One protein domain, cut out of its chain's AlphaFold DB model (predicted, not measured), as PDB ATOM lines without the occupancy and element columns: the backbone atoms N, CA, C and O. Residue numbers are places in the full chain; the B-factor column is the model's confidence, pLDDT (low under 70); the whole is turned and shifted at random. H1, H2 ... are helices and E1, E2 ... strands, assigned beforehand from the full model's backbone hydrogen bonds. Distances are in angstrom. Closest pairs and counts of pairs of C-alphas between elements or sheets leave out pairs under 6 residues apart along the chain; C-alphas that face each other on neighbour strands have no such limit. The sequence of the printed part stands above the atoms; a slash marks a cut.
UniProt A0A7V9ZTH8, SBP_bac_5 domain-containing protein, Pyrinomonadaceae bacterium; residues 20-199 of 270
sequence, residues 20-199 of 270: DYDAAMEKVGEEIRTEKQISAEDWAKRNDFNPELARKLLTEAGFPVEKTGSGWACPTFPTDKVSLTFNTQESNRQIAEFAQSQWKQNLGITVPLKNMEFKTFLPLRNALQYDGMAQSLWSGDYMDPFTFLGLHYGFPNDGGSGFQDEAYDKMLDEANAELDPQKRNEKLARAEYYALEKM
ATOM      1  N   ASP A  20      57.162 116.917 164.532       94.06
ATOM      2  CA  ASP A  20      55.948 116.491 165.243       94.06
ATOM      3  C   ASP A  20      55.377 115.185 164.673       94.06
ATOM      4  O   ASP A  20      54.791 114.383 165.399       94.06
ATOM      5  N   TYR A  21      55.567 114.952 163.373       95.94
ATOM      6  CA  TYR A  21      55.179 113.705 162.724       95.94
ATOM      7  C   TYR A  21      56.171 112.576 163.022       95.94
ATOM      8  O   TYR A  21      55.755 111.455 163.288       95.94
ATOM      9  N   ASP A  22      57.474 112.872 163.063       93.81
ATOM     10  CA  ASP A  22      58.506 111.912 163.471       93.81
ATOM     11  C   ASP A  22      58.235 111.404 164.902       93.81
ATOM     12  O   ASP A  22      58.297 110.201 165.157       93.81
ATOM     13  N   ALA A  23      57.851 112.300 165.820       96.00
ATOM     14  CA  ALA A  23      57.448 111.932 167.178       96.00
ATOM     15  C   ALA A  23      56.176 111.061 167.197       96.00
ATOM     16  O   ALA A  23      56.090 110.101 167.967       96.00
ATOM     17  N   ALA A  24      55.199 111.357 166.331       98.06
ATOM     18  CA  ALA A  24      53.998 110.539 166.181       98.06
ATOM     19  C   ALA A  24      54.316 109.137 165.634       98.06
ATOM     20  O   ALA A  24      53.788 108.157 166.151       98.06
ATOM     21  N   MET A  25      55.223 109.022 164.657       96.62
ATOM     22  CA  MET A  25      55.701 107.736 164.133       96.62
ATOM     23  C   MET A  25      56.359 106.884 165.223       96.62
ATOM     24  O   MET A  25      56.089 105.689 165.306       96.62
ATOM     25  N   GLU A  26      57.190 107.478 166.085       95.25
ATOM     26  CA  GLU A  26      57.812 106.760 167.208       95.25
ATOM     27  C   GLU A  26      56.768 106.254 168.213       95.25
ATOM     28  O   GLU A  26      56.779 105.072 168.568       95.25
ATOM     29  N   LYS A  27      55.833 107.121 168.622       97.88
ATOM     30  CA  LYS A  27      54.749 106.764 169.548       97.88
ATOM     31  C   LYS A  27      53.863 105.653 168.977       97.88
ATOM     32  O   LYS A  27      53.677 104.623 169.618       97.88
ATOM     33  N   VAL A  28      53.337 105.848 167.771       98.25
ATOM     34  CA  VAL A  28      52.416 104.898 167.131       98.25
ATOM     35  C   VAL A  28      53.111 103.579 166.805       98.25
ATOM     36  O   VAL A  28      52.509 102.515 166.937       98.25
ATOM     37  N   GLY A  29      54.387 103.617 166.424       97.12
ATOM     38  CA  GLY A  29      55.176 102.409 166.224       97.12
ATOM     39  C   GLY A  29      55.258 101.551 167.488       97.12
ATOM     40  O   GLY A  29      55.089 100.335 167.417       97.12
ATOM     41  N   GLU A  30      55.461 102.171 168.650       97.50
ATOM     42  CA  GLU A  30      55.498 101.476 169.942       97.50
ATOM     43  C   GLU A  30      54.129 100.898 170.347       97.50
ATOM     44  O   GLU A  30      54.048  99.780 170.873       97.50
ATOM     45  N   GLU A  31      53.046 101.620 170.048       98.19
ATOM     46  CA  GLU A  31      51.674 101.130 170.222       98.19
ATOM     47  C   GLU A  31      51.424  99.888 169.357       98.19
ATOM     48  O   GLU A  31      51.060  98.836 169.882       98.19
ATOM     49  N   ILE A  32      51.716  99.962 168.052       97.50
ATOM     50  CA  ILE A  32      51.566  98.840 167.110       97.50
ATOM     51  C   ILE A  32      52.413  97.644 167.543       97.50
ATOM     52  O   ILE A  32      51.929  96.510 167.537       97.50
ATOM     53  N   ARG A  33      53.668  97.880 167.941       96.94
ATOM     54  CA  ARG A  33      54.565  96.836 168.446       96.94
ATOM     55  C   ARG A  33      53.930  96.092 169.620       96.94
ATOM     56  O   ARG A  33      53.950  94.861 169.650       96.94
ATOM     57  N   THR A  34      53.367  96.835 170.570       97.50
ATOM     58  CA  THR A  34      52.731  96.280 171.769       97.50
ATOM     59  C   THR A  34      51.444  95.529 171.428       97.50
ATOM     60  O   THR A  34      51.266  94.397 171.874       97.50
ATOM     61  N   GLU A  35      50.578  96.107 170.595       97.44
ATOM     62  CA  GLU A  35      49.329  95.481 170.143       97.44
ATOM     63  C   GLU A  35      49.575  94.160 169.402       97.44
ATOM     64  O   GLU A  35      48.872  93.175 169.628       97.44
ATOM     65  N   LYS A  36      50.610  94.120 168.557       96.50
ATOM     66  CA  LYS A  36      51.022  92.918 167.820       96.50
ATOM     67  C   LYS A  36      51.889  91.960 168.635       96.50
ATOM     68  O   LYS A  36      52.298  90.929 168.108       96.50
ATOM     69  N   GLN A  37      52.171  92.287 169.898       97.56
ATOM     70  CA  GLN A  37      53.002  91.483 170.800       97.56
ATOM     71  C   GLN A  37      54.401  91.188 170.229       97.56
ATOM     72  O   GLN A  37      54.983  90.134 170.480       97.56
ATOM     73  N   ILE A  38      54.955  92.125 169.458       96.12
ATOM     74  CA  ILE A  38      56.290  92.007 168.866       96.12
ATOM     75  C   ILE A  38      57.321  92.405 169.922       96.12
ATOM     76  O   ILE A  38      57.181  93.433 170.595       96.12
ATOM     77  N   SER A  39      58.378  91.610 170.081       96.81
ATOM     78  CA  SER A  39      59.449  91.942 171.021       96.81
ATOM     79  C   SER A  39      60.151  93.248 170.617       96.81
ATOM     80  O   SER A  39      60.188  93.624 169.443       96.81
ATOM     81  N   ALA A  40      60.722  93.967 171.585       95.38
ATOM     82  CA  ALA A  40      61.497  95.174 171.285       95.38
ATOM     83  C   ALA A  40      62.697  94.874 170.364       95.38
ATOM     84  O   ALA A  40      63.048  95.696 169.519       95.38
ATOM     85  N   GLU A  41      63.289  93.684 170.497       94.94
ATOM     86  CA  GLU A  41      64.399  93.229 169.661       94.94
ATOM     87  C   GLU A  41      63.960  92.981 168.212       94.94
ATOM     88  O   GLU A  41      64.583  93.505 167.289       94.94
ATOM     89  N   ASP A  42      62.864  92.248 168.002       94.19
ATOM     90  CA  ASP A  42      62.349  91.972 166.655       94.19
ATOM     91  C   ASP A  42      61.876  93.254 165.969       94.19
ATOM     92  O   ASP A  42      62.134  93.471 164.785       94.19
ATOM     93  N   TRP A  43      61.241  94.154 166.726       94.00
ATOM     94  CA  TRP A  43      60.844  95.458 166.211       94.00
ATOM     95  C   TRP A  43      62.049  96.278 165.761       94.00
ATOM     96  O   TRP A  43      62.005  96.882 164.692       94.00
ATOM     97  N   ALA A  44      63.138  96.294 166.531       91.75
ATOM     98  CA  ALA A  44      64.353  97.015 166.156       91.75
ATOM     99  C   ALA A  44      64.972  96.479 164.852       91.75
ATOM    100  O   ALA A  44      65.457  97.275 164.051       91.75
ATOM    101  N   LYS A  45      64.885  95.164 164.613       91.19
ATOM    102  CA  LYS A  45      65.425  94.483 163.422       91.19
ATOM    103  C   LYS A  45      64.470  94.444 162.225       91.19
ATOM    104  O   LYS A  45      64.824  93.905 161.181       91.19
ATOM    105  N   ARG A  46      63.258  95.004 162.334       89.44
ATOM    106  CA  ARG A  46      62.204  94.890 161.301       89.44
ATOM    107  C   ARG A  46      62.614  95.382 159.905       89.44
ATOM    108  O   ARG A  46      62.048  94.930 158.919       89.44
ATOM    109  N   ASN A  47      63.588  96.288 159.835       88.00
ATOM    110  CA  ASN A  47      64.106  96.850 158.587       88.00
ATOM    111  C   ASN A  47      65.512  96.335 158.230       88.00
ATOM    112  O   ASN A  47      66.132  96.844 157.294       88.00
ATOM    113  N   ASP A  48      66.039  95.367 158.983       91.12
ATOM    114  CA  ASP A  48      67.352  94.801 158.708       91.12
ATOM    115  C   ASP A  48      67.328  94.009 157.402       91.12
ATOM    116  O   ASP A  48      66.344  93.365 157.025       91.12
ATOM    117  N   PHE A  49      68.462  94.024 156.709       91.75
ATOM    118  CA  PHE A  49      68.638  93.245 155.496       91.75
ATOM    119  C   PHE A  49      68.532  91.740 155.797       91.75
ATOM    120  O   PHE A  49      69.428  91.158 156.410       91.75
ATOM    121  N   ASN A  50      67.450  91.105 155.333       94.81
ATOM    122  CA  ASN A  50      67.154  89.700 155.607       94.81
ATOM    123  C   ASN A  50      66.929  88.883 154.316       94.81
ATOM    124  O   ASN A  50      65.790  88.619 153.915       94.81
ATOM    125  N   PRO A  51      68.011  88.450 153.642       95.69
ATOM    126  CA  PRO A  51      67.905  87.694 152.399       95.69
ATOM    127  C   PRO A  51      67.404  86.258 152.627       95.69
ATOM    128  O   PRO A  51      66.897  85.635 151.698       95.69
ATOM    129  N   GLU A  52      67.519  85.716 153.843       96.06
ATOM    130  CA  GLU A  52      66.967  84.401 154.198       96.06
ATOM    131  C   GLU A  52      65.441  84.419 154.202       96.06
ATOM    132  O   GLU A  52      64.816  83.581 153.546       96.06
ATOM    133  N   LEU A  53      64.845  85.413 154.864       95.75
ATOM    134  CA  LEU A  53      63.401  85.612 154.854       95.75
ATOM    135  C   LEU A  53      62.892  85.905 153.441       95.75
ATOM    136  O   LEU A  53      61.901  85.313 153.027       95.75
ATOM    137  N   ALA A  54      63.592  86.742 152.669       96.12
ATOM    138  CA  ALA A  54      63.211  87.030 151.285       96.12
ATOM    139  C   ALA A  54      63.148  85.756 150.415       96.12
ATOM    140  O   ALA A  54      62.188  85.561 149.669       96.12
ATOM    141  N   ARG A  55      64.126  84.846 150.545       97.69
ATOM    142  CA  ARG A  55      64.111  83.544 149.850       97.69
ATOM    143  C   ARG A  55      62.974  82.637 150.313       97.69
ATOM    144  O   ARG A  55      62.355  81.971 149.482       97.69
ATOM    145  N   LYS A  56      62.694  82.613 151.620       97.62
ATOM    146  CA  LYS A  56      61.567  81.861 152.183       97.62
ATOM    147  C   LYS A  56      60.239  82.360 151.608       97.62
ATOM    148  O   LYS A  56      59.480  81.550 151.090       97.62
ATOM    149  N   LEU A  57      60.008  83.672 151.614       96.94
ATOM    150  CA  LEU A  57      58.787  84.287 151.082       96.94
ATOM    151  C   LEU A  57      58.616  84.042 149.577       96.94
ATOM    152  O   LEU A  57      57.520  83.718 149.133       96.94
ATOM    153  N   LEU A  58      59.694  84.126 148.787       97.19
ATOM    154  CA  LEU A  58      59.641  83.760 147.366       97.19
ATOM    155  C   LEU A  58      59.262  82.291 147.163       97.19
ATOM    156  O   LEU A  58      58.437  81.978 146.306       97.19
ATOM    157  N   THR A  59      59.820  81.398 147.981       96.94
ATOM    158  CA  THR A  59      59.497  79.968 147.930       96.94
ATOM    159  C   THR A  59      58.028  79.720 148.277       96.94
ATOM    160  O   THR A  59      57.351  78.987 147.561       96.94
ATOM    161  N   GLU A  60      57.509  80.372 149.322       97.31
ATOM    162  CA  GLU A  60      56.089  80.322 149.707       97.31
ATOM    163  C   GLU A  60      55.168  80.884 148.614       97.31
ATOM    164  O   GLU A  60      54.068  80.373 148.414       97.31
ATOM    165  N   ALA A  61      55.639  81.871 147.848       96.50
ATOM    166  CA  ALA A  61      54.939  82.428 146.692       96.50
ATOM    167  C   ALA A  61      54.999  81.540 145.427       96.50
ATOM    168  O   ALA A  61      54.466  81.927 144.389       96.50
ATOM    169  N   GLY A  62      55.632  80.361 145.487       97.12
ATOM    170  CA  GLY A  62      55.744  79.425 144.360       97.12
ATOM    171  C   GLY A  62      56.992  79.609 143.488       97.12
ATOM    172  O   GLY A  62      57.111  78.974 142.439       97.12
ATOM    173  N   PHE A  63      57.944  80.438 143.923       97.25
ATOM    174  CA  PHE A  63      59.216  80.693 143.247       97.25
ATOM    175  C   PHE A  63      60.384  80.212 144.120       97.25
ATOM    176  O   PHE A  63      61.041  81.023 144.778       97.25
ATOM    177  N   PRO A  64      60.637  78.890 144.195       96.88
ATOM    178  CA  PRO A  64      61.691  78.344 145.043       96.88
ATOM    179  C   PRO A  64      63.052  78.960 144.714       96.88
ATOM    180  O   PRO A  64      63.449  79.047 143.547       96.88
ATOM    181  N   VAL A  65      63.765  79.384 145.761       97.31
ATOM    182  CA  VAL A  65      65.144  79.868 145.654       97.31
ATOM    183  C   VAL A  65      66.087  78.815 146.216       97.31
ATOM    184  O   VAL A  65      66.093  78.536 147.415       97.31
ATOM    185  N   GLU A  66      66.921  78.256 145.350       95.44
ATOM    186  CA  GLU A  66      67.816  77.155 145.680       95.44
ATOM    187  C   GLU A  66      69.268  77.621 145.722       95.44
ATOM    188  O   GLU A  66      69.692  78.510 144.978       95.44
ATOM    189  N   LYS A  67      70.056  77.016 146.611       95.25
ATOM    190  CA  LYS A  67      71.486  77.302 146.705       95.25
ATOM    191  C   LYS A  67      72.224  76.594 145.571       95.25
ATOM    192  O   LYS A  67      72.151  75.374 145.454       95.25
ATOM    193  N   THR A  68      72.999  77.338 144.787       93.50
ATOM    194  CA  THR A  68      73.775  76.810 143.655       93.50
ATOM    195  C   THR A  68      75.237  77.227 143.778       93.50
ATOM    196  O   THR A  68      75.595  78.379 143.522       93.50
ATOM    197  N   GLY A  69      76.102  76.295 144.187       91.12
ATOM    198  CA  GLY A  69      77.507  76.598 144.476       91.12
ATOM    199  C   GLY A  69      77.638  77.659 145.577       91.12
ATOM    200  O   GLY A  69      77.144  77.472 146.689       91.12
ATOM    201  N   SER A  70      78.300  78.776 145.263       89.19
ATOM    202  CA  SER A  70      78.430  79.938 146.157       89.19
ATOM    203  C   SER A  70      77.273  80.942 146.064       89.19
ATOM    204  O   SER A  70      77.253  81.895 146.840       89.19
ATOM    205  N   GLY A  71      76.327  80.753 145.138       93.62
ATOM    206  CA  GLY A  71      75.217  81.672 144.884       93.62
ATOM    207  C   GLY A  71      73.840  81.033 145.047       93.62
ATOM    208  O   GLY A  71      73.678  80.007 145.712       93.62
ATOM    209  N   TRP A  72      72.852  81.657 144.409       97.00
ATOM    210  CA  TRP A  72      71.447  81.258 144.439       97.00
ATOM    211  C   TRP A  72      70.868  81.226 143.025       97.00
ATOM    212  O   TRP A  72      71.327  81.965 142.152       97.00
ATOM    213  N   ALA A  73      69.833  80.418 142.825       97.06
ATOM    214  CA  ALA A  73      69.056  80.366 141.596       97.06
ATOM    215  C   ALA A  73      67.557  80.325 141.914       97.06
ATOM    216  O   ALA A  73      67.132  79.619 142.825       97.06
ATOM    217  N   CYS A  74      66.764  81.052 141.129       97.31
ATOM    218  CA  CYS A  74      65.304  80.992 141.164       97.31
ATOM    219  C   CYS A  74      64.775  80.841 139.727       97.31
ATOM    220  O   CYS A  74      64.355  81.818 139.103       97.31
ATOM    221  N   PRO A  75      64.876  79.633 139.139       94.25
ATOM    222  CA  PRO A  75      64.669  79.429 137.704       94.25
ATOM    223  C   PRO A  75      63.211  79.598 137.261       94.25
ATOM    224  O   PRO A  75      62.958  79.798 136.077       94.25
ATOM    225  N   THR A  76      62.253  79.504 138.185       96.38
ATOM    226  CA  THR A  76      60.818  79.611 137.890       96.38
ATOM    227  C   THR A  76      60.288  81.041 137.974       96.38
ATOM    228  O   THR A  76      59.121  81.268 137.654       96.38
ATOM    229  N   PHE A  77      61.108  82.012 138.396       97.25
ATOM    230  CA  PHE A  77      60.683  83.406 138.457       97.25
ATOM    231  C   PHE A  77      60.470  83.971 137.035       97.25
ATOM    232  O   PHE A  77      61.371  83.851 136.200       97.25
ATOM    233  N   PRO A  78      59.321  84.607 136.734       95.81
ATOM    234  CA  PRO A  78      58.934  84.989 135.375       95.81
ATOM    235  C   PRO A  78      59.617  86.291 134.928       95.81
ATOM    236  O   PRO A  78      58.993  87.348 134.817       95.81
ATOM    237  N   THR A  79      60.927  86.242 134.684       95.50
ATOM    238  CA  THR A  79      61.727  87.407 134.255       95.50
ATOM    239  C   THR A  79      61.357  87.929 132.861       95.50
ATOM    240  O   THR A  79      61.724  89.047 132.512       95.50
ATOM    241  N   ASP A  80      60.591  87.168 132.079       93.38
ATOM    242  CA  ASP A  80      59.980  87.596 130.817       93.38
ATOM    243  C   ASP A  80      58.794  88.556 131.018       93.38
ATOM    244  O   ASP A  80      58.480  89.338 130.121       93.38
ATOM    245  N   LYS A  81      58.164  88.534 132.202       93.44
ATOM    246  CA  LYS A  81      56.995  89.359 132.569       93.44
ATOM    247  C   LYS A  81      57.247  90.303 133.742       93.44
ATOM    248  O   LYS A  81      56.335  90.998 134.177       93.44
ATOM    249  N   VAL A  82      58.459  90.319 134.288       96.50
ATOM    250  CA  VAL A  82      58.825  91.178 135.417       96.50
ATOM    251  C   VAL A  82      60.112  91.900 135.085       96.50
ATOM    252  O   VAL A  82      61.176  91.295 135.006       96.50
ATOM    253  N   SER A  83      60.008  93.214 134.934       97.25
ATOM    254  CA  SER A  83      61.108  94.125 134.641       97.25
ATOM    255  C   SER A  83      61.148  95.279 135.639       97.25
ATOM    256  O   SER A  83      60.170  95.557 136.332       97.25
ATOM    257  N   LEU A  84      62.289  95.962 135.705       97.44
ATOM    258  CA  LEU A  84      62.415  97.246 136.384       97.44
ATOM    259  C   LEU A  84      62.488  98.353 135.332       97.44
ATOM    260  O   LEU A  84      63.494  98.499 134.630       97.44
ATOM    261  N   THR A  85      61.405  99.114 135.218       97.06
ATOM    262  CA  THR A  85      61.283 100.241 134.289       97.06
ATOM    263  C   THR A  85      61.710 101.537 134.969       97.06
ATOM    264  O   THR A  85      61.335 101.805 136.109       97.06
ATOM    265  N   PHE A  86      62.493 102.366 134.288       95.94
ATOM    266  CA  PHE A  86      62.946 103.658 134.799       95.94
ATOM    267  C   PHE A  86      63.151 104.653 133.657       95.94
ATOM    268  O   PHE A  86      63.315 104.273 132.496       95.94
ATOM    269  N   ASN A  87      63.144 105.946 133.980       94.00
ATOM    270  CA  ASN A  87      63.417 106.984 132.995       94.00
ATOM    271  C   ASN A  87      64.920 107.265 132.829       94.00
ATOM    272  O   ASN A  87      65.704 107.104 133.763       94.00
ATOM    273  N   THR A  88      65.307 107.774 131.656       90.31
ATOM    274  CA  THR A  88      66.705 108.037 131.283       90.31
ATOM    275  C   THR A  88      67.328 109.151 132.122       90.31
ATOM    276  O   THR A  88      67.262 110.329 131.773       90.31
ATOM    277  N   GLN A  89      67.962 108.763 133.227       86.44
ATOM    278  CA  GLN A  89      68.863 109.568 134.047       86.44
ATOM    279  C   GLN A  89      69.961 108.655 134.606       86.44
ATOM    280  O   GLN A  89      69.691 107.508 134.964       86.44
ATOM    281  N   GLU A  90      71.195 109.155 134.698       81.88
ATOM    282  CA  GLU A  90      72.347 108.357 135.149       81.88
ATOM    283  C   GLU A  90      72.143 107.780 136.558       81.88
ATOM    284  O   GLU A  90      72.388 106.598 136.788       81.88
ATOM    285  N   SER A  91      71.621 108.590 137.483       85.75
ATOM    286  CA  SER A  91      71.318 108.163 138.854       85.75
ATOM    287  C   SER A  91      70.303 107.020 138.898       85.75
ATOM    288  O   SER A  91      70.468 106.068 139.655       85.75
ATOM    289  N   ASN A  92      69.277 107.081 138.048       90.50
ATOM    290  CA  ASN A  92      68.208 106.083 138.003       90.50
ATOM    291  C   ASN A  92      68.721 104.747 137.461       90.50
ATOM    292  O   ASN A  92      68.394 103.690 138.008       90.50
ATOM    293  N   ARG A  93      69.609 104.796 136.456       92.88
ATOM    294  CA  ARG A  93      70.311 103.612 135.945       92.88
ATOM    295  C   ARG A  93      71.145 102.939 137.033       92.88
ATOM    296  O   ARG A  93      71.019 101.734 137.215       92.88
ATOM    297  N   GLN A  94      71.941 103.703 137.780       93.12
ATOM    298  CA  GLN A  94      72.779 103.154 138.855       93.12
ATOM    299  C   GLN A  94      71.944 102.464 139.943       93.12
ATOM    300  O   GLN A  94      72.288 101.367 140.382       93.12
ATOM    301  N   ILE A  95      70.816 103.064 140.340       92.50
ATOM    302  CA  ILE A  95      69.878 102.448 141.293       92.50
ATOM    303  C   ILE A  95      69.288 101.152 140.715       92.50
ATOM    304  O   ILE A  95      69.193 100.151 141.424       92.50
ATOM    305  N   ALA A  96      68.916 101.146 139.432       95.81
ATOM    306  CA  ALA A  96      68.331  99.978 138.776       95.81
ATOM    307  C   ALA A  96      69.324  98.807 138.666       95.81
ATOM    308  O   ALA A  96      68.977  97.668 138.981       95.81
ATOM    309  N   GLU A  97      70.567  99.086 138.274       96.56
ATOM    310  CA  GLU A  97      71.657  98.105 138.211       96.56
ATOM    311  C   GLU A  97      72.008  97.563 139.600       96.56
ATOM    312  O   GLU A  97      72.212  96.357 139.763       96.56
ATOM    313  N   PHE A  98      72.016  98.425 140.621       95.38
ATOM    314  CA  PHE A  98      72.222  98.001 142.002       95.38
ATOM    315  C   PHE A  98      71.109  97.061 142.476       95.38
ATOM    316  O   PHE A  98      71.410  95.979 142.980       95.38
ATOM    317  N   ALA A  99      69.838  97.416 142.263       95.44
ATOM    318  CA  ALA A  99      68.702  96.567 142.624       95.44
ATOM    319  C   ALA A  99      68.752  95.206 141.904       95.44
ATOM    320  O   ALA A  99      68.656  94.161 142.548       95.44
ATOM    321  N   GLN A 100      69.008  95.204 140.589       97.56
ATOM    322  CA  GLN A 100      69.186  93.976 139.808       97.56
ATOM    323  C   GLN A 100      70.332  93.113 140.357       97.56
ATOM    324  O   GLN A 100      70.173  91.902 140.512       97.56
ATOM    325  N   SER A 101      71.475  93.726 140.679       97.62
ATOM    326  CA  SER A 101      72.627  93.041 141.268       97.62
ATOM    327  C   SER A 101      72.285  92.409 142.620       97.62
ATOM    328  O   SER A 101      72.600  91.239 142.847       97.62
ATOM    329  N   GLN A 102      71.569  93.132 143.490       96.56
ATOM    330  CA  GLN A 102      71.136  92.615 144.788       96.56
ATOM    331  C   GLN A 102      70.173  91.430 144.648       96.56
ATOM    332  O   GLN A 102      70.353  90.421 145.334       96.56
ATOM    333  N   TRP A 103      69.196  91.491 143.740       97.00
ATOM    334  CA  TRP A 103      68.302  90.355 143.485       97.00
ATOM    335  C   TRP A 103      69.041  89.159 142.889       97.00
ATOM    336  O   TRP A 103      68.811  88.023 143.309       97.00
ATOM    337  N   LYS A 104      69.996  89.391 141.988       97.12
ATOM    338  CA  LYS A 104      70.815  88.318 141.421       97.12
ATOM    339  C   LYS A 104      71.660  87.640 142.492       97.12
ATOM    340  O   LYS A 104      71.661  86.418 142.586       97.12
ATOM    341  N   GLN A 105      72.356  88.426 143.310       96.94
ATOM    342  CA  GLN A 105      73.258  87.916 144.336       96.94
ATOM    343  C   GLN A 105      72.514  87.154 145.437       96.94
ATOM    344  O   GLN A 105      73.006  86.124 145.890       96.94
ATOM    345  N   ASN A 106      71.358  87.653 145.880       97.19
ATOM    346  CA  ASN A 106      70.692  87.141 147.081       97.19
ATOM    347  C   ASN A 106      69.544  86.171 146.792       97.19
ATOM    348  O   ASN A 106      69.239  85.334 147.647       97.19
ATOM    349  N   LEU A 107      68.914  86.299 145.620       97.62
ATOM    350  CA  LEU A 107      67.710  85.559 145.233       97.62
ATOM    351  C   LEU A 107      67.903  84.754 143.939       97.62
ATOM    352  O   LEU A 107      67.039  83.964 143.582       97.62
ATOM    353  N   GLY A 108      69.015  84.940 143.217       97.12
ATOM    354  CA  GLY A 108      69.245  84.262 141.942       97.12
ATOM    355  C   GLY A 108      68.356  84.759 140.800       97.12
ATOM    356  O   GLY A 108      68.186  84.047 139.813       97.12
ATOM    357  N   ILE A 109      67.783  85.962 140.926       97.75
ATOM    358  CA  ILE A 109      66.856  86.552 139.951       97.75
ATOM    359  C   ILE A 109      67.559  87.685 139.205       97.75
ATOM    360  O   ILE A 109      68.093  88.603 139.816       97.75
ATOM    361  N   THR A 110      67.524  87.658 137.872       97.25
ATOM    362  CA  THR A 110      67.997  88.772 137.032       97.25
ATOM    363  C   THR A 110      66.820  89.347 136.249       97.25
ATOM    364  O   THR A 110      66.501  88.865 135.167       97.25
ATOM    365  N   VAL A 111      66.153  90.363 136.804       97.19
ATOM    366  CA  VAL A 111      65.046  91.055 136.116       97.19
ATOM    367  C   VAL A 111      65.579  91.960 134.999       97.19
ATOM    368  O   VAL A 111      66.588  92.632 135.217       97.19
ATOM    369  N   PRO A 112      64.948  92.037 133.815       97.94
ATOM    370  CA  PRO A 112      65.342  92.985 132.779       97.94
ATOM    371  C   PRO A 112      65.189  94.440 133.230       97.94
ATOM    372  O   PRO A 112      64.251  94.795 133.944       97.94
ATOM    373  N   LEU A 113      66.098  95.291 132.762       98.00
ATOM    374  CA  LEU A 113      66.065  96.735 132.973       98.00
ATOM    375  C   LEU A 113      65.491  97.423 131.726       98.00
ATOM    376  O   LEU A 113      66.031  97.258 130.632       98.00
ATOM    377  N   LYS A 114      64.410  98.198 131.881       97.06
ATOM    378  CA  LYS A 114      63.757  98.939 130.788       97.06
ATOM    379  C   LYS A 114      63.958 100.443 130.978       97.06
ATOM    380  O   LYS A 114      63.329 101.055 131.836       97.06
ATOM    381  N   ASN A 115      64.831 101.039 130.171       96.50
ATOM    382  CA  ASN A 115      65.060 102.484 130.164       96.50
ATOM    383  C   ASN A 115      64.141 103.184 129.149       96.50
ATOM    384  O   ASN A 115      64.052 102.748 128.002       96.50
ATOM    385  N   MET A 116      63.513 104.290 129.546       95.56
ATOM    386  CA  MET A 116      62.607 105.071 128.700       95.56
ATOM    387  C   MET A 116      62.871 106.575 128.816       95.56
ATOM    388  O   MET A 116      63.278 107.073 129.861       95.56
ATOM    389  N   GLU A 117      62.609 107.340 127.759       95.12
ATOM    390  CA  GLU A 117      62.629 108.804 127.853       95.12
ATOM    391  C   GLU A 117      61.497 109.288 128.787       95.12
ATOM    392  O   GLU A 117      60.420 108.694 128.824       95.12
ATOM    393  N   PHE A 118      61.741 110.343 129.577       93.00
ATOM    394  CA  PHE A 118      60.854 110.771 130.668       93.00
ATOM    395  C   PHE A 118      59.420 111.098 130.226       93.00
ATOM    396  O   PHE A 118      58.474 110.664 130.888       93.00
ATOM    397  N   LYS A 119      59.232 111.814 129.109       93.81
ATOM    398  CA  LYS A 119      57.892 112.156 128.598       93.81
ATOM    399  C   LYS A 119      57.107 110.930 128.143       93.81
ATOM    400  O   LYS A 119      55.883 110.973 128.146       93.81
ATOM    401  N   THR A 120      57.795 109.854 127.770       95.31
ATOM    402  CA  THR A 120      57.166 108.565 127.443       95.31
ATOM    403  C   THR A 120      56.936 107.719 128.699       95.31
ATOM    404  O   THR A 120      55.895 107.083 128.842       95.31
ATOM    405  N   PHE A 121      57.893 107.735 129.629       95.12
ATOM    406  CA  PHE A 121      57.861 106.970 130.873       95.12
ATOM    407  C   PHE A 121      56.687 107.357 131.777       95.12
ATOM    408  O   PHE A 121      55.973 106.480 132.253       95.12
ATOM    409  N   LEU A 122      56.483 108.656 132.022       92.88
ATOM    410  CA  LEU A 122      55.505 109.110 133.014       92.88
ATOM    411  C   LEU A 122      54.056 108.711 132.658       92.88
ATOM    412  O   LEU A 122      53.387 108.142 133.522       92.88
ATOM    413  N   PRO A 123      53.562 108.905 131.414       94.44
ATOM    414  CA  PRO A 123      52.247 108.401 131.017       94.44
ATOM    415  C   PRO A 123      52.131 106.876 131.108       94.44
ATOM    416  O   PRO A 123      51.114 106.384 131.585       94.44
ATOM    417  N   LEU A 124      53.170 106.131 130.706       95.44
ATOM    418  CA  LEU A 124      53.193 104.666 130.793       95.44
ATOM    419  C   LEU A 124      53.079 104.189 132.247       95.44
ATOM    420  O   LEU A 124      52.286 103.297 132.544       95.44
ATOM    421  N   ARG A 125      53.836 104.811 133.160       94.94
ATOM    422  CA  ARG A 125      53.778 104.535 134.602       94.94
ATOM    423  C   ARG A 125      52.387 104.824 135.161       94.94
ATOM    424  O   ARG A 125      51.817 103.974 135.830       94.94
ATOM    425  N   ASN A 126      51.830 105.997 134.863       92.62
ATOM    426  CA  ASN A 126      50.522 106.414 135.379       92.62
ATOM    427  C   ASN A 126      49.370 105.565 134.828       92.62
ATOM    428  O   ASN A 126      48.383 105.347 135.521       92.62
ATOM    429  N   ALA A 127      49.505 105.055 133.604       94.88
ATOM    430  CA  ALA A 127      48.564 104.109 133.013       94.88
ATOM    431  C   ALA A 127      48.780 102.657 133.482       94.88
ATOM    432  O   ALA A 127      48.080 101.767 132.999       94.88
ATOM    433  N   LEU A 128      49.744 102.405 134.380       95.38
ATOM    434  CA  LEU A 128      50.122 101.075 134.876       95.38
ATOM    435  C   LEU A 128      50.515 100.101 133.751       95.38
ATOM    436  O   LEU A 128      50.295  98.897 133.835       95.38
ATOM    437  N   GLN A 129      51.109 100.626 132.680       95.94
ATOM    438  CA  GLN A 129      51.512  99.872 131.487       95.94
ATOM    439  C   GLN A 129      52.966  99.366 131.571       95.94
ATOM    440  O   GLN A 129      53.634  99.193 130.551       95.94
ATOM    441  N   TYR A 130      53.482  99.158 132.784       95.19
ATOM    442  CA  TYR A 130      54.792  98.558 133.033       95.19
ATOM    443  C   TYR A 130      54.637  97.120 133.537       95.19
ATOM    444  O   TYR A 130      53.701  96.792 134.258       95.19
ATOM    445  N   ASP A 131      55.603  96.268 133.201       94.19
ATOM    446  CA  ASP A 131      55.618  94.871 133.637       94.19
ATOM    447  C   ASP A 131      56.500  94.733 134.881       94.19
ATOM    448  O   ASP A 131      57.728  94.829 134.780       94.19
ATOM    449  N   GLY A 132      55.900  94.516 136.052       93.62
ATOM    450  CA  GLY A 132      56.617  94.323 137.314       93.62
ATOM    451  C   GLY A 132      56.762  95.606 138.126       93.62
ATOM    452  O   GLY A 132      55.895  95.917 138.934       93.62
ATOM    453  N   MET A 133      57.871  96.327 137.960       95.19
ATOM    454  CA  MET A 133      58.218  97.485 138.792       95.19
ATOM    455  C   MET A 133      58.558  98.707 137.940       95.19
ATOM    456  O   MET A 133      59.177  98.594 136.880       95.19
ATOM    457  N   ALA A 134      58.229  99.890 138.453       95.75
ATOM    458  CA  ALA A 134      58.653 101.166 137.896       95.75
ATOM    459  C   ALA A 134      59.303 102.026 138.986       95.75
ATOM    460  O   ALA A 134      58.784 102.130 140.096       95.75
ATOM    461  N   GLN A 135      60.440 102.650 138.681       94.00
ATOM    462  CA  GLN A 135      61.041 103.624 139.588       94.00
ATOM    463  C   GLN A 135      60.158 104.871 139.683       94.00
ATOM    464  O   GLN A 135      59.704 105.405 138.674       94.00
ATOM    465  N   SER A 136      59.952 105.368 140.896       90.50
ATOM    466  CA  SER A 136      59.222 106.608 141.142       90.50
ATOM    467  C   SER A 136      60.064 107.550 141.991       90.50
ATOM    468  O   SER A 136      60.915 107.120 142.770       90.50
ATOM    469  N   LEU A 137      59.825 108.843 141.817       88.31
ATOM    470  CA  LEU A 137      60.398 109.900 142.631       88.31
ATOM    471  C   LEU A 137      59.279 110.870 142.978       88.31
ATOM    472  O   LEU A 137      58.505 111.257 142.100       88.31
ATOM    473  N   TRP A 138      59.246 111.288 144.236       88.94
ATOM    474  CA  TRP A 138      58.362 112.343 144.691       88.94
ATOM    475  C   TRP A 138      59.130 113.396 145.478       88.94
ATOM    476  O   TRP A 138      60.047 113.077 146.239       88.94
ATOM    477  N   SER A 139      58.730 114.646 145.294       85.69
ATOM    478  CA  SER A 139      59.194 115.793 146.065       85.69
ATOM    479  C   SER A 139      57.968 116.409 146.715       85.69
ATOM    480  O   SER A 139      57.005 116.684 146.016       85.69
ATOM    481  N   GLY A 140      57.997 116.625 148.032       85.50
ATOM    482  CA  GLY A 140      56.829 117.143 148.744       85.50
ATOM    483  C   GLY A 140      56.390 118.515 148.226       85.50
ATOM    484  O   GLY A 140      57.180 119.469 148.254       85.50
ATOM    485  N   ASP A 141      55.131 118.600 147.798       84.50
ATOM    486  CA  ASP A 141      54.512 119.788 147.192       84.50
ATOM    487  C   ASP A 141      54.218 120.883 148.225       84.50
ATOM    488  O   ASP A 141      54.202 122.076 147.917       84.50
ATOM    489  N   TYR A 142      53.993 120.473 149.472       85.75
ATOM    490  CA  TYR A 142      53.725 121.337 150.616       85.75
ATOM    491  C   TYR A 142      54.302 120.725 151.898       85.75
ATOM    492  O   TYR A 142      54.686 119.558 151.948       85.75
ATOM    493  N   MET A 143      54.406 121.540 152.950       83.88
ATOM    494  CA  MET A 143      55.041 121.166 154.220       83.88
ATOM    495  C   MET A 143      54.090 120.384 155.141       83.88
ATOM    496  O   MET A 143      53.858 120.793 156.275       83.88
ATOM    497  N   ASP A 144      53.566 119.256 154.665       91.69
ATOM    498  CA  ASP A 144      52.745 118.328 155.453       91.69
ATOM    499  C   ASP A 144      53.019 116.872 155.021       91.69
ATOM    500  O   ASP A 144      53.155 116.637 153.817       91.69
ATOM    501  N   PRO A 145      53.083 115.890 155.947       93.75
ATOM    502  CA  PRO A 145      53.317 114.477 155.617       93.75
ATOM    503  C   PRO A 145      52.342 113.900 154.585       93.75
ATOM    504  O   PRO A 145      52.710 113.014 153.811       93.75
ATOM    505  N   PHE A 146      51.118 114.436 154.514       95.81
ATOM    506  CA  PHE A 146      50.097 113.989 153.571       95.81
ATOM    507  C   PHE A 146      50.547 114.088 152.108       95.81
ATOM    508  O   PHE A 146      50.090 113.301 151.287       95.81
ATOM    509  N   THR A 147      51.499 114.968 151.766       93.62
ATOM    510  CA  THR A 147      52.048 115.043 150.398       93.62
ATOM    511  C   THR A 147      52.697 113.732 149.934       93.62
ATOM    512  O   THR A 147      52.740 113.479 148.735       93.62
ATOM    513  N   PHE A 148      53.188 112.894 150.857       94.44
ATOM    514  CA  PHE A 148      53.759 111.580 150.550       94.44
ATOM    515  C   PHE A 148      52.712 110.471 150.666       94.44
ATOM    516  O   PHE A 148      52.621 109.617 149.792       94.44
ATOM    517  N   LEU A 149      51.896 110.497 151.724       96.50
ATOM    518  CA  LEU A 149      50.879 109.470 151.978       96.50
ATOM    519  C   LEU A 149      49.745 109.502 150.943       96.50
ATOM    520  O   LEU A 149      49.276 108.463 150.485       96.50
ATOM    521  N   GLY A 150      49.365 110.700 150.497       96.12
ATOM    522  CA  GLY A 150      48.336 110.911 149.483       96.12
ATOM    523  C   GLY A 150      48.675 110.324 148.110       96.12
ATOM    524  O   GLY A 150      47.775 110.148 147.297       96.12
ATOM    525  N   LEU A 151      49.933 109.938 147.855       95.12
ATOM    526  CA  LEU A 151      50.313 109.211 146.635       95.12
ATOM    527  C   LEU A 151      49.552 107.897 146.465       95.12
ATOM    528  O   LEU A 151      49.398 107.416 145.345       95.12
ATOM    529  N   HIS A 152      49.106 107.311 147.570       95.25
ATOM    530  CA  HIS A 152      48.430 106.023 147.609       95.25
ATOM    531  C   HIS A 152      46.930 106.152 147.920       95.25
ATOM    532  O   HIS A 152      46.288 105.135 148.159       95.25
ATOM    533  N   TYR A 153      46.390 107.379 147.929       96.25
ATOM    534  CA  TYR A 153      44.989 107.668 148.233       96.25
ATOM    535  C   TYR A 153      44.110 107.621 146.979       96.25
ATOM    536  O   TYR A 153      44.391 108.307 145.992       96.25
ATOM    537  N   GLY A 154      43.013 106.869 147.041       95.19
ATOM    538  CA  GLY A 154      42.018 106.774 145.980       95.19
ATOM    539  C   GLY A 154      42.535 106.130 144.688       95.19
ATOM    540  O   GLY A 154      43.630 105.564 144.621       95.19
ATOM    541  N   PHE A 155      41.722 106.206 143.628       91.06
ATOM    542  CA  PHE A 155      42.081 105.704 142.301       91.06
ATOM    543  C   PHE A 155      41.439 106.538 141.169       91.06
ATOM    544  O   PHE A 155      40.235 106.804 141.227       91.06
ATOM    545  N   PRO A 156      42.186 106.901 140.104       89.31
ATOM    546  CA  PRO A 156      43.636 106.746 139.966       89.31
ATOM    547  C   PRO A 156      44.391 107.657 140.946       89.31
ATOM    548  O   PRO A 156      43.884 108.710 141.326       89.31
ATOM    549  N   ASN A 157      45.602 107.255 141.330       90.62
ATOM    550  CA  ASN A 157      46.468 108.017 142.234       90.62
ATOM    551  C   ASN A 157      47.846 108.301 141.619       90.62
ATOM    552  O   ASN A 157      48.233 107.716 140.603       90.62
ATOM    553  N   ASP A 158      48.590 109.208 142.250       90.50
ATOM    554  CA  ASP A 158      49.881 109.699 141.755       90.50
ATOM    555  C   ASP A 158      51.065 108.771 142.074       90.50
ATOM    556  O   ASP A 158      52.156 108.923 141.505       90.50
ATOM    557  N   GLY A 159      50.862 107.779 142.948       90.19
ATOM    558  CA  GLY A 159      51.880 106.817 143.366       90.19
ATOM    559  C   GLY A 159      52.319 105.877 142.247       90.19
ATOM    560  O   GLY A 159      53.452 105.393 142.261       90.19
ATOM    561  N   GLY A 160      51.458 105.652 141.248       91.56
ATOM    562  CA  GLY A 160      51.790 104.876 140.053       91.56
ATOM    563  C   GLY A 160      52.034 103.389 140.315       91.56
ATOM    564  O   GLY A 160      52.667 102.747 139.486       91.56
ATOM    565  N   SER A 161      51.565 102.862 141.454       92.69
ATOM    566  CA  SER A 161      51.624 101.435 141.809       92.69
ATOM    567  C   SER A 161      50.334 100.674 141.490       92.69
ATOM    568  O   SER A 161      50.332  99.446 141.491       92.69
ATOM    569  N   GLY A 162      49.230 101.392 141.253       92.38
ATOM    570  CA  GLY A 162      47.895 100.807 141.109       92.38
ATOM    571  C   GLY A 162      47.272 100.349 142.428       92.38
ATOM    572  O   GLY A 162      46.253  99.667 142.413       92.38
ATOM    573  N   PHE A 163      47.881 100.708 143.560       95.38
ATOM    574  CA  PHE A 163      47.339 100.417 144.879       95.38
ATOM    575  C   PHE A 163      45.992 101.116 145.079       95.38
ATOM    576  O   PHE A 163      45.872 102.305 144.800       95.38
ATOM    577  N   GLN A 164      45.009 100.368 145.572       95.81
ATOM    578  CA  GLN A 164      43.689 100.856 145.945       95.81
ATOM    579  C   GLN A 164      43.242 100.068 147.176       95.81
ATOM    580  O   GLN A 164      43.148  98.840 147.126       95.81
ATOM    581  N   ASP A 165      42.985 100.763 148.278       97.62
ATOM    582  CA  ASP A 165      42.580 100.142 149.536       97.62
ATOM    583  C   ASP A 165      41.655 101.103 150.297       97.62
ATOM    584  O   ASP A 165      42.090 102.123 150.827       97.62
ATOM    585  N   GLU A 166      40.362 100.772 150.348       97.94
ATOM    586  CA  GLU A 166      39.343 101.623 150.980       97.94
ATOM    587  C   GLU A 166      39.601 101.844 152.478       97.94
ATOM    588  O   GLU A 166      39.196 102.865 153.037       97.94
ATOM    589  N   ALA A 167      40.267 100.899 153.154       98.38
ATOM    590  CA  ALA A 167      40.605 101.065 154.560       98.38
ATOM    591  C   ALA A 167      41.723 102.097 154.724       98.38
ATOM    592  O   ALA A 167      41.633 102.938 155.617       98.38
ATOM    593  N   TYR A 168      42.732 102.075 153.848       98.38
ATOM    594  CA  TYR A 168      43.770 103.102 153.828       98.38
ATOM    595  C   TYR A 168      43.193 104.492 153.531       98.38
ATOM    596  O   TYR A 168      43.474 105.438 154.269       98.38
ATOM    597  N   ASP A 169      42.321 104.597 152.524       98.44
ATOM    598  CA  ASP A 169      41.661 105.857 152.163       98.44
ATOM    599  C   ASP A 169      40.873 106.428 153.344       98.44
ATOM    600  O   ASP A 169      41.040 107.590 153.719       98.44
ATOM    601  N   LYS A 170      40.094 105.578 154.021       98.69
ATOM    602  CA  LYS A 170      39.343 105.971 155.213       98.69
ATOM    603  C   LYS A 170      40.250 106.455 156.349       98.69
ATOM    604  O   LYS A 170      39.913 107.431 157.017       98.69
ATOM    605  N   MET A 171      41.390 105.802 156.586       98.75
ATOM    606  CA  MET A 171      42.344 106.246 157.614       98.75
ATOM    607  C   MET A 171      42.900 107.641 157.305       98.75
ATOM    608  O   MET A 171      43.051 108.463 158.211       98.75
ATOM    609  N   LEU A 172      43.177 107.923 156.030       98.50
ATOM    610  CA  LEU A 172      43.628 109.235 155.573       98.50
ATOM    611  C   LEU A 172      42.527 110.303 155.690       98.50
ATOM    612  O   LEU A 172      42.807 111.415 156.149       98.50
ATOM    613  N   ASP A 173      41.278 109.966 155.372       98.56
ATOM    614  CA  ASP A 173      40.126 110.858 155.559       98.56
ATOM    615  C   ASP A 173      39.908 111.202 157.043       98.56
ATOM    616  O   ASP A 173      39.732 112.367 157.406       98.56
ATOM    617  N   GLU A 174      39.980 110.207 157.931       98.62
ATOM    618  CA  GLU A 174      39.849 110.393 159.381       98.62
ATOM    619  C   GLU A 174      40.985 111.228 159.985       98.62
ATOM    620  O   GLU A 174      40.779 111.926 160.988       98.62
ATOM    621  N   ALA A 175      42.183 111.149 159.402       98.31
ATOM    622  CA  ALA A 175      43.300 112.009 159.759       98.31
ATOM    623  C   ALA A 175      43.063 113.453 159.295       98.31
ATOM    624  O   ALA A 175      43.298 114.387 160.056       98.31
ATOM    625  N   ASN A 176      42.541 113.657 158.084       96.44
ATOM    626  CA  ASN A 176      42.240 114.994 157.564       96.44
ATOM    627  C   ASN A 176      41.050 115.673 158.255       96.44
ATOM    628  O   ASN A 176      41.017 116.899 158.336       96.44
ATOM    629  N   ALA A 177      40.097 114.902 158.778       98.00
ATOM    630  CA  ALA A 177      38.986 115.423 159.572       98.00
ATOM    631  C   ALA A 177      39.376 115.766 161.026       98.00
ATOM    632  O   ALA A 177      38.584 116.374 161.749       98.00
ATOM    633  N   GLU A 178      40.568 115.367 161.480       98.31
ATOM    634  CA  GLU A 178      41.046 115.624 162.838       98.31
ATOM    635  C   GLU A 178      41.548 117.064 162.994       98.31
ATOM    636  O   GLU A 178      42.415 117.523 162.251       98.31
ATOM    637  N   LEU A 179      41.016 117.769 163.995       97.31
ATOM    638  CA  LEU A 179      41.339 119.176 164.245       97.31
ATOM    639  C   LEU A 179      42.528 119.348 165.191       97.31
ATOM    640  O   LEU A 179      43.173 120.395 165.169       97.31
ATOM    641  N   ASP A 180      42.803 118.351 166.034       98.19
ATOM    642  CA  ASP A 180      43.974 118.351 166.903       98.19
ATOM    643  C   ASP A 180      45.226 117.947 166.097       98.19
ATOM    644  O   ASP A 180      45.301 116.811 165.614       98.19
ATOM    645  N   PRO A 181      46.233 118.830 165.943       96.38
ATOM    646  CA  PRO A 181      47.389 118.544 165.094       96.38
ATOM    647  C   PRO A 181      48.202 117.323 165.540       96.38
ATOM    648  O   PRO A 181      48.731 116.594 164.702       96.38
ATOM    649  N   GLN A 182      48.293 117.078 166.850       97.62
ATOM    650  CA  GLN A 182      49.034 115.940 167.381       97.62
ATOM    651  C   GLN A 182      48.294 114.636 167.071       97.62
ATOM    652  O   GLN A 182      48.888 113.707 166.523       97.62
ATOM    653  N   LYS A 183      46.985 114.582 167.342       98.44
ATOM    654  CA  LYS A 183      46.162 113.409 167.007       98.44
ATOM    655  C   LYS A 183      46.104 113.164 165.505       98.44
ATOM    656  O   LYS A 183      46.121 112.008 165.086       98.44
ATOM    657  N   ARG A 184      46.073 114.221 164.686       98.50
ATOM    658  CA  ARG A 184      46.151 114.099 163.226       98.50
ATOM    659  C   ARG A 184      47.437 113.391 162.810       98.50
ATOM    660  O   ARG A 184      47.371 112.434 162.044       98.50
ATOM    661  N   ASN A 185      48.586 113.814 163.338       98.50
ATOM    662  CA  ASN A 185      49.868 113.177 163.036       98.50
ATOM    663  C   ASN A 185      49.908 111.710 163.487       98.50
ATOM    664  O   ASN A 185      50.427 110.872 162.759       98.50
ATOM    665  N   GLU A 186      49.321 111.377 164.638       98.69
ATOM    666  CA  GLU A 186      49.208 109.987 165.106       98.69
ATOM    667  C   GLU A 186      48.330 109.136 164.169       98.69
ATOM    668  O   GLU A 186      48.699 108.013 163.822       98.69
ATOM    669  N   LYS A 187      47.210 109.676 163.671       98.75
ATOM    670  CA  LYS A 187      46.373 108.993 162.669       98.75
ATOM    671  C   LYS A 187      47.106 108.787 161.342       98.75
ATOM    672  O   LYS A 187      47.058 107.690 160.791       98.75
ATOM    673  N   LEU A 188      47.820 109.807 160.856       98.69
ATOM    674  CA  LEU A 188      48.653 109.697 159.653       98.69
ATOM    675  C   LEU A 188      49.757 108.644 159.829       98.69
ATOM    676  O   LEU A 188      49.937 107.806 158.952       98.69
ATOM    677  N   ALA A 189      50.426 108.623 160.985       98.44
ATOM    678  CA  ALA A 189      51.451 107.631 161.298       98.44
ATOM    679  C   ALA A 189      50.875 106.211 161.284       98.44
ATOM    680  O   ALA A 189      51.465 105.288 160.719       98.44
ATOM    681  N   ARG A 190      49.674 106.033 161.849       98.56
ATOM    682  CA  ARG A 190      48.945 104.759 161.816       98.56
ATOM    683  C   ARG A 190      48.662 104.312 160.379       98.56
ATOM    684  O   ARG A 190      48.864 103.141 160.062       98.56
ATOM    685  N   ALA A 191      48.218 105.237 159.525       98.56
ATOM    686  CA  ALA A 191      47.967 104.974 158.110       98.56
ATOM    687  C   ALA A 191      49.261 104.592 157.378       98.56
ATOM    688  O   ALA A 191      49.279 103.631 156.615       98.56
ATOM    689  N   GLU A 192      50.366 105.283 157.646       97.88
ATOM    690  CA  GLU A 192      51.661 104.959 157.053       97.88
ATOM    691  C   GLU A 192      52.140 103.551 157.432       97.88
ATOM    692  O   GLU A 192      52.518 102.786 156.546       97.88
ATOM    693  N   TYR A 193      52.049 103.154 158.706       97.31
ATOM    694  CA  TYR A 193      52.342 101.773 159.110       97.31
ATOM    695  C   TYR A 193      51.441 100.751 158.410       97.31
ATOM    696  O   TYR A 193      51.929  99.711 157.973       97.31
ATOM    697  N   TYR A 194      50.149 101.054 158.254       97.75
ATOM    698  CA  TYR A 194      49.233 100.199 157.498       97.75
ATOM    699  C   TYR A 194      49.686 100.034 156.042       97.75
ATOM    700  O   TYR A 194      49.771  98.913 155.545       97.75
ATOM    701  N   ALA A 195      50.039 101.130 155.365       96.50
ATOM    702  CA  ALA A 195      50.530 101.078 153.992       96.50
ATOM    703  C   ALA A 195      51.859 100.313 153.886       96.50
ATOM    704  O   ALA A 195      52.017  99.501 152.981       96.50
ATOM    705  N   LEU A 196      52.785 100.494 154.831       94.50
ATOM    706  CA  LEU A 196      54.051  99.751 154.869       94.50
ATOM    707  C   LEU A 196      53.847  98.241 155.034       94.50
ATOM    708  O   LEU A 196      54.644  97.466 154.525       94.50
ATOM    709  N   GLU A 197      52.771  97.796 155.682       94.00
ATOM    710  CA  GLU A 197      52.423  96.369 155.736       94.00
ATOM    711  C   GLU A 197      51.866  95.846 154.408       94.00
ATOM    712  O   GLU A 197      52.050  94.676 154.074       94.00
ATOM    713  N   LYS A 198      51.202  96.711 153.634       95.12
ATOM    714  CA  LYS A 198      50.684  96.395 152.295       95.12
ATOM    715  C   LYS A 198      51.759  96.465 151.208       95.12
ATOM    716  O   LYS A 198      51.574  95.866 150.152       95.12
ATOM    717  N   MET A 199      52.861  97.174 151.462       92.94
ATOM    718  CA  MET A 199      54.003  97.348 150.557       92.94
ATOM    719  C   MET A 199      53.632  97.811 149.126       92.94
ATOM    720  O   MET A 199      54.147  97.246 148.158       92.94
TER     721      MET A 199
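AT A GLANCE: This is residues 20 to 199 of the 270 residues of the protein "SBP_bac_5 domain-containing protein" of Pyrinomonadaceae bacterium (UniProt A0A7V9ZTH8). Two lobes stand side by side with an open space between them: one of helices, where H1, H6 and H7 pack round H8, and one where a small sheet, E4 E3 E5, is sandwiched between H4 and H5. The far end of H4 meets H3 and the E1 E2 hairpin, while residues 44 to 49 and the long link from E5 to H6 bridge the lobes. The printed part has 180 residues, mostly helix, in the order H1 H2 H3 E1 E2 E3 H4 E4 H5 E5 H6 H7 H8; the three-stranded sheet is parallel and E1 E2 antiparallel. It is only just compact, close to loose, with a radius of gyration of the C-alphas of 18.9 A and spans of 56 by 45 by 28 A.

IN THESE COORDINATES: H1, residues 20 to 35, begins at C-alpha 20 (55.948, 116.491, 165.243) and is 22.6 A long. H2 is residues 40 to 44, H3 51 to 60, E1 66 to 68, E2 71 to 73 and E3 83 to 87, 13.2 A. H4, residues 90 to 107, is 25.4 A long. E4 is 113 to 116, H5 118 to 126, E5 132 to 134, H6 146 to 152 and H7 166 to 176, 15.2 A. H8, residues 181 to 198, is 25.8 A long and ends at C-alpha 198 (50.684, 96.395, 152.295).

HOW THE PARTS SIT: H1 touches H8, the hub, at a steep tilt of 56 degrees, closest at C-alphas 24 and 186, 4.9 A. H2 is close to H1 but not clearly touching, C-alphas 33 and 43 being 6.8 A apart. H3 touches residues 106 to 107 of H4, closest at C-alphas 51 and 106, 6.0 A. In the hairpin E1 and E2, N 66 and O 73 are 2.9 A apart; C-alphas 72 of E2 and 107 of H4 are 5.8 A apart. E3 is the inner strand: N 114 and O 84 of E4 and E3 are 2.9 A apart, N 85 and O 133 of E3 and E5 2.8 A. H4 and H5 are on opposite faces, three layers, at heights of 10.4 A and 7.2 A. E3, H4, E4 form a strand-helix-strand unit, two parallel neighbours joined through a helix, with a right-handed crossover; E4, H5, E5 form a split one, E3 between, also right-handed. H6 only just touches H8, with 3 pairs of C-alphas within 8 A, closest 149 and 192, 6.8 A. H7 and H8 are a helical hairpin, C-alphas 175 and 184 5.0 A apart. Every O i to N i+4 pair is within hydrogen-bond range in H1, H2, H3, H4, H7 and H8; H5 has 4 of 5, and H6 1 of 3, with 3 of 4 O i to N i+3 pairs.

THE WHOLE: The C-alphas of Gly 69 and Leu 179 are farthest apart, 59.3 A. The printed part has no cut; the links E5 to H6 and H6 to H7 are long. The mean pLDDT of the printed part is 95.1, and no printed residue is under 70.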